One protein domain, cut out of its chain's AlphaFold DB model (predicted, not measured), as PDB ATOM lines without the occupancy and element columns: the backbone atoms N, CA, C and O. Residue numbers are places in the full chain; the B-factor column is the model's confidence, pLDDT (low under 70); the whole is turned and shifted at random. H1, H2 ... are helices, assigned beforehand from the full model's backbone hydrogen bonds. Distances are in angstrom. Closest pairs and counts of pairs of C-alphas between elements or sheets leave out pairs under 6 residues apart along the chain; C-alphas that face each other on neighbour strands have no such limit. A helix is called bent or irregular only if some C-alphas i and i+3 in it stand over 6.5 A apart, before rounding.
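What this domain is: This is residues 116 to 165 of the 165 residues of the protein "Probable membrane transporter protein" of Oenococcus oeni ATCC BAA-1163 (UniProt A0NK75). Two long helices make an open, flat V: H1 comes in along one arm, the chain turns sharply at residues 140 and 141, and H2 goes away along the other, with empty space between the arms. H1 has a kink of 31 degrees near residue 132, close to the turn. The printed part has 50 residues with two named helices, H1 then H2, and no named strand; the class is all helix. It is extended, with a radius of gyration of the C-alphas of 15.5 A, and spans 37 by 35 by 7 A.

How they stand to each other: H1, residues 116 to 139, and H2, residues 142 to 164, are close but not clearly touching; their closest C-alphas, those of Val 137 and Ile 145, are 7.6 A apart. They run opposite ways at a steep tilt of 42 degrees. In H2 every O i to N i+4 pair is within hydrogen-bond range; in H1 16 of 20 are.

Where its parts are: H1 is 35.1 A long from C-alpha 116 at (247.026, 367.753, 417.407) to C-alpha 139. It is irregular, but only just: C-alphas 131 and 134 are 6.6 A apart. H2 is 33.1 A long and ends at C-alpha 164 at (224.059, 354.751, 439.449).

The domain as a whole: The C-alphas of Trp 116 and Lys 143, the two farthest apart, are 40.2 A from each other. The link from H1 to H2 is tight. The printed part has no cut, and no printed residue is under 70 in pLDDT.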
ATOM      1  N   TRP A 116     246.972 366.398 417.973       81.56
ATOM      2  CA  TRP A 116     247.026 367.753 417.407       81.56
ATOM      3  C   TRP A 116     245.817 368.121 416.531       81.56
ATOM      4  O   TRP A 116     245.407 369.280 416.516       81.56
ATOM      5  N   LEU A 117     245.173 367.139 415.887       86.75
ATOM      6  CA  LEU A 117     243.929 367.349 415.132       86.75
ATOM      7  C   LEU A 117     242.760 367.834 416.001       86.75
ATOM      8  O   LEU A 117     241.918 368.581 415.517       86.75
ATOM      9  N   LEU A 118     242.700 367.428 417.272       82.19
ATOM     10  CA  LEU A 118     241.642 367.828 418.205       82.19
ATOM     11  C   LEU A 118     241.906 369.207 418.824       82.19
ATOM     12  O   LEU A 118     240.966 369.872 419.254       82.19
ATOM     13  N   VAL A 119     243.158 369.676 418.824       83.38
ATOM     14  CA  VAL A 119     243.540 370.978 419.396       83.38
ATOM     15  C   VAL A 119     242.887 372.133 418.644       83.38
ATOM     16  O   VAL A 119     242.415 373.075 419.273       83.38
ATOM     17  N   ILE A 120     242.819 372.053 417.314       85.75
ATOM     18  CA  ILE A 120     242.240 373.102 416.463       85.75
ATOM     19  C   ILE A 120     240.738 373.309 416.753       85.75
ATOM     20  O   ILE A 120     240.366 374.434 417.098       85.75
ATOM     21  N   PRO A 121     239.864 372.282 416.682       89.81
ATOM     22  CA  PRO A 121     238.446 372.452 416.989       89.81
ATOM     23  C   PRO A 121     238.198 372.788 418.467       89.81
ATOM     24  O   PRO A 121     237.317 373.597 418.754       89.81
ATOM     25  N   LEU A 122     238.989 372.247 419.405       85.00
ATOM     26  CA  LEU A 122     238.887 372.600 420.829       85.00
ATOM     27  C   LEU A 122     239.268 374.062 421.089       85.00
ATOM     28  O   LEU A 122     238.551 374.772 421.793       85.00
ATOM     29  N   GLY A 123     240.373 374.526 420.503       85.81
ATOM     30  CA  GLY A 123     240.830 375.908 420.609       85.81
ATOM     31  C   GLY A 123     239.831 376.878 419.984       85.81
ATOM     32  O   GLY A 123     239.455 377.863 420.619       85.81
ATOM     33  N   ALA A 124     239.325 376.569 418.787       89.25
ATOM     34  CA  ALA A 124     238.274 377.354 418.146       89.25
ATOM     35  C   ALA A 124     237.013 377.420 419.023       89.25
ATOM     36  O   ALA A 124     236.508 378.510 419.287       89.25
ATOM     37  N   GLY A 125     236.552 376.285 419.556       87.44
ATOM     38  CA  GLY A 125     235.415 376.233 420.479       87.44
ATOM     39  C   GLY A 125     235.629 377.071 421.744       87.44
ATOM     40  O   GLY A 125     234.717 377.781 422.167       87.44
ATOM     41  N   LEU A 126     236.839 377.060 422.310       85.06
ATOM     42  CA  LEU A 126     237.204 377.880 423.468       85.06
ATOM     43  C   LEU A 126     237.128 379.383 423.149       85.06
ATOM     44  O   LEU A 126     236.522 380.137 423.911       85.06
ATOM     45  N   PHE A 127     237.705 379.822 422.025       87.81
ATOM     46  CA  PHE A 127     237.674 381.231 421.617       87.81
ATOM     47  C   PHE A 127     236.258 381.699 421.271       87.81
ATOM     48  O   PHE A 127     235.825 382.743 421.766       87.81
ATOM     49  N   LEU A 128     235.511 380.919 420.479       90.50
ATOM     50  CA  LEU A 128     234.120 381.236 420.147       90.50
ATOM     51  C   LEU A 128     233.246 381.270 421.405       90.50
ATOM     52  O   LEU A 128     232.515 382.237 421.615       90.50
ATOM     53  N   GLY A 129     233.350 380.264 422.275       82.25
ATOM     54  CA  GLY A 129     232.586 380.199 423.521       82.25
ATOM     55  C   GLY A 129     232.925 381.339 424.485       82.25
ATOM     56  O   GLY A 129     232.022 381.955 425.055       82.25
ATOM     57  N   GLY A 130     234.212 381.676 424.623       82.38
ATOM     58  CA  GLY A 130     234.684 382.776 425.465       82.38
ATOM     59  C   GLY A 130     234.256 384.159 424.966       82.38
ATOM     60  O   GLY A 130     233.970 385.040 425.778       82.38
ATOM     61  N   TYR A 131     234.159 384.346 423.646       84.81
ATOM     62  CA  TYR A 131     233.718 385.602 423.037       84.81
ATOM     63  C   TYR A 131     232.189 385.757 423.048       84.81
ATOM     64  O   TYR A 131     231.657 386.803 423.429       84.81
ATOM     65  N   ILE A 132     231.468 384.707 422.648       86.31
ATOM     66  CA  ILE A 132     230.013 384.737 422.470       86.31
ATOM     67  C   ILE A 132     229.289 384.632 423.820       86.31
ATOM     68  O   ILE A 132     228.283 385.313 424.028       86.31
ATOM     69  N   GLY A 133     229.808 383.846 424.766       83.62
ATOM     70  CA  GLY A 133     229.163 383.579 426.056       83.62
ATOM     71  C   GLY A 133     228.766 384.842 426.835       83.62
ATOM     72  O   GLY A 133     227.581 385.026 427.122       83.62
ATOM     73  N   PRO A 134     229.699 385.768 427.139       79.00
ATOM     74  CA  PRO A 134     229.380 387.002 427.861       79.00
ATOM     75  C   PRO A 134     228.394 387.904 427.114       79.00
ATOM     76  O   PRO A 134     227.628 388.632 427.748       79.00
ATOM     77  N   LYS A 135     228.412 387.869 425.777       81.44
ATOM     78  CA  LYS A 135     227.506 388.645 424.928       81.44
ATOM     79  C   LYS A 135     226.082 388.098 425.026       81.44
ATOM     80  O   LYS A 135     225.164 388.865 425.291       81.44
ATOM     81  N   ILE A 136     225.924 386.777 424.937       82.75
ATOM     82  CA  ILE A 136     224.639 386.084 425.094       82.75
ATOM     83  C   ILE A 136     224.042 386.327 426.489       82.75
ATOM     84  O   ILE A 136     222.881 386.715 426.603       82.75
ATOM     85  N   VAL A 137     224.840 386.181 427.552       80.50
ATOM     86  CA  VAL A 137     224.377 386.366 428.944       80.50
ATOM     87  C   VAL A 137     223.871 387.788 429.213       80.50
ATOM     88  O   VAL A 137     222.977 387.969 430.031       80.50
ATOM     89  N   ARG A 138     224.412 388.800 428.525       78.56
ATOM     90  CA  ARG A 138     223.961 390.197 428.654       78.56
ATOM     91  C   ARG A 138     222.693 390.510 427.859       78.56
ATOM     92  O   ARG A 138     222.045 391.505 428.159       78.56
ATOM     93  N   MET A 139     222.370 389.710 426.842       81.69
ATOM     94  CA  MET A 139     221.203 389.917 425.973       81.69
ATOM     95  C   MET A 139     219.957 389.171 426.466       81.69
ATOM     96  O   MET A 139     218.840 389.565 426.143       81.69
ATOM     97  N   LEU A 140     220.132 388.098 427.238       80.44
ATOM     98  CA  LEU A 140     219.030 387.280 427.742       80.44
ATOM     99  C   LEU A 140     218.453 387.838 429.055       80.44
ATOM    100  O   LEU A 140     219.210 388.227 429.947       80.44
ATOM    101  N   PRO A 141     217.120 387.810 429.237       82.12
ATOM    102  CA  PRO A 141     216.501 388.147 430.510       82.12
ATOM    103  C   PRO A 141     216.854 387.108 431.584       82.12
ATOM    104  O   PRO A 141     216.866 385.899 431.338       82.12
ATOM    105  N   GLU A 142     217.077 387.582 432.810       81.88
ATOM    106  CA  GLU A 142     217.574 386.788 433.946       81.88
ATOM    107  C   GLU A 142     216.751 385.515 434.222       81.88
ATOM    108  O   GLU A 142     217.302 384.474 434.585       81.88
ATOM    109  N   LYS A 143     215.430 385.576 433.999       86.44
ATOM    110  CA  LYS A 143     214.513 384.442 434.189       86.44
ATOM    111  C   LYS A 143     214.872 383.243 433.307       86.44
ATOM    112  O   LYS A 143     214.842 382.114 433.789       86.44
ATOM    113  N   ILE A 144     215.244 383.482 432.047       87.00
ATOM    114  CA  ILE A 144     215.550 382.412 431.085       87.00
ATOM    115  C   ILE A 144     216.861 381.726 431.463       87.00
ATOM    116  O   ILE A 144     216.935 380.501 431.471       87.00
ATOM    117  N   ILE A 145     217.874 382.504 431.853       84.50
ATOM    118  CA  ILE A 145     219.171 381.964 432.279       84.50
ATOM    119  C   ILE A 145     218.994 381.069 433.511       84.50
ATOM    120  O   ILE A 145     219.500 379.949 433.539       84.50
ATOM    121  N   LYS A 146     218.235 381.529 434.515       83.69
ATOM    122  CA  LYS A 146     217.951 380.747 435.727       83.69
ATOM    123  C   LYS A 146     217.197 379.452 435.416       83.69
ATOM    124  O   LYS A 146     217.581 378.404 435.925       83.69
ATOM    125  N   ALA A 147     216.172 379.514 434.564       90.00
ATOM    126  CA  ALA A 147     215.411 378.335 434.153       90.00
ATOM    127  C   ALA A 147     216.282 377.321 433.395       90.00
ATOM    128  O   ALA A 147     216.225 376.130 433.685       90.00
ATOM    129  N   ALA A 148     217.138 377.789 432.480       89.12
ATOM    130  CA  ALA A 148     218.036 376.923 431.720       89.12
ATOM    131  C   ALA A 148     219.040 376.197 432.630       89.12
ATOM    132  O   ALA A 148     219.235 374.992 432.496       89.12
ATOM    133  N   VAL A 149     219.638 376.911 433.593       85.94
ATOM    134  CA  VAL A 149     220.568 376.314 434.567       85.94
ATOM    135  C   VAL A 149     219.852 375.311 435.473       85.94
ATOM    136  O   VAL A 149     220.392 374.236 435.728       85.94
ATOM    137  N   ALA A 150     218.634 375.623 435.929       90.69
ATOM    138  CA  ALA A 150     217.839 374.707 436.744       90.69
ATOM    139  C   ALA A 150     217.494 373.417 435.981       90.69
ATOM    140  O   ALA A 150     217.689 372.325 436.509       90.69
ATOM    141  N   LEU A 151     217.055 373.532 434.724       95.31
ATOM    142  CA  LEU A 151     216.780 372.376 433.868       95.31
ATOM    143  C   LEU A 151     218.038 371.540 433.622       95.31
ATOM    144  O   LEU A 151     217.996 370.324 433.785       95.31
ATOM    145  N   ALA A 152     219.168 372.174 433.300       90.31
ATOM    146  CA  ALA A 152     220.434 371.472 433.109       90.31
ATOM    147  C   ALA A 152     220.863 370.703 434.371       90.31
ATOM    148  O   ALA A 152     221.304 369.561 434.269       90.31
ATOM    149  N   ALA A 153     220.692 371.297 435.557       88.31
ATOM    150  CA  ALA A 153     220.988 370.637 436.826       88.31
ATOM    151  C   ALA A 153     220.089 369.414 437.070       88.31
ATOM    152  O   ALA A 153     220.591 368.373 437.486       88.31
ATOM    153  N   ILE A 154     218.789 369.513 436.769       95.69
ATOM    154  CA  ILE A 154     217.845 368.389 436.882       95.69
ATOM    155  C   ILE A 154     218.216 367.270 435.905       95.69
ATOM    156  O   ILE A 154     218.250 366.108 436.301       95.69
ATOM    157  N   ILE A 155     218.541 367.606 434.653       95.56
ATOM    158  CA  ILE A 155     218.962 366.630 433.636       95.56
ATOM    159  C   ILE A 155     220.239 365.910 434.079       95.56
ATOM    160  O   ILE A 155     220.302 364.685 434.023       95.56
ATOM    161  N   LEU A 156     221.240 366.658 434.551       91.38
ATOM    162  CA  LEU A 156     222.481 366.092 435.084       91.38
ATOM    163  C   LEU A 156     222.207 365.164 436.270       91.38
ATOM    164  O   LEU A 156     222.731 364.055 436.300       91.38
ATOM    165  N   ALA A 157     221.365 365.587 437.214       91.94
ATOM    166  CA  ALA A 157     220.988 364.774 438.366       91.94
ATOM    167  C   ALA A 157     220.278 363.477 437.947       91.94
ATOM    168  O   ALA A 157     220.634 362.405 438.431       91.94
ATOM    169  N   ALA A 158     219.330 363.555 437.010       95.38
ATOM    170  CA  ALA A 158     218.616 362.394 436.485       95.38
ATOM    171  C   ALA A 158     219.551 361.438 435.731       95.38
ATOM    172  O   ALA A 158     219.514 360.234 435.962       95.38
ATOM    173  N   SER A 159     220.436 361.965 434.878       92.94
ATOM    174  CA  SER A 159     221.424 361.156 434.158       92.94
ATOM    175  C   SER A 159     222.349 360.415 435.117       92.94
ATOM    176  O   SER A 159     222.662 359.254 434.877       92.94
ATOM    177  N   LEU A 160     222.792 361.075 436.190       90.12
ATOM    178  CA  LEU A 160     223.660 360.455 437.186       90.12
ATOM    179  C   LEU A 160     222.913 359.384 437.990       90.12
ATOM    180  O   LEU A 160     223.486 358.349 438.300       90.12
ATOM    181  N   PHE A 161     221.632 359.616 438.285       94.00
ATOM    182  CA  PHE A 161     220.771 358.658 438.977       94.00
ATOM    183  C   PHE A 161     220.562 357.379 438.157       94.00
ATOM    184  O   PHE A 161     220.730 356.289 438.688       94.00
ATOM    185  N   ILE A 162     220.282 357.513 436.857       95.75
ATOM    186  CA  ILE A 162     220.146 356.376 435.930       95.75
ATOM    187  C   ILE A 162     221.475 355.634 435.762       95.75
ATOM    188  O   ILE A 162     221.495 354.439 435.531       95.75
ATOM    189  N   GLN A 163     222.605 356.334 435.842       91.62
ATOM    190  CA  GLN A 163     223.913 355.696 435.711       91.62
ATOM    191  C   GLN A 163     224.357 354.984 437.002       91.62
ATOM    192  O   GLN A 163     225.261 354.154 436.959       91.62
ATOM    193  N   ALA A 164     223.751 355.326 438.143       86.38
ATOM    194  CA  ALA A 164     224.059 354.751 439.449       86.38
ATOM    195  C   ALA A 164     223.218 353.511 439.801       86.38
ATOM    196  O   ALA A 164     223.603 352.786 440.718       86.38
ATOM    197  N   TYR A 165     222.097 353.285 439.108       76.50
ATOM    198  CA  TYR A 165     221.154 352.181 439.321       76.50
ATOM    199  C   TYR A 165     220.948 351.390 438.033       76.50
ATOM    200  O   TYR A 165     221.029 350.145 438.103       76.50
TER     201      TYR A 165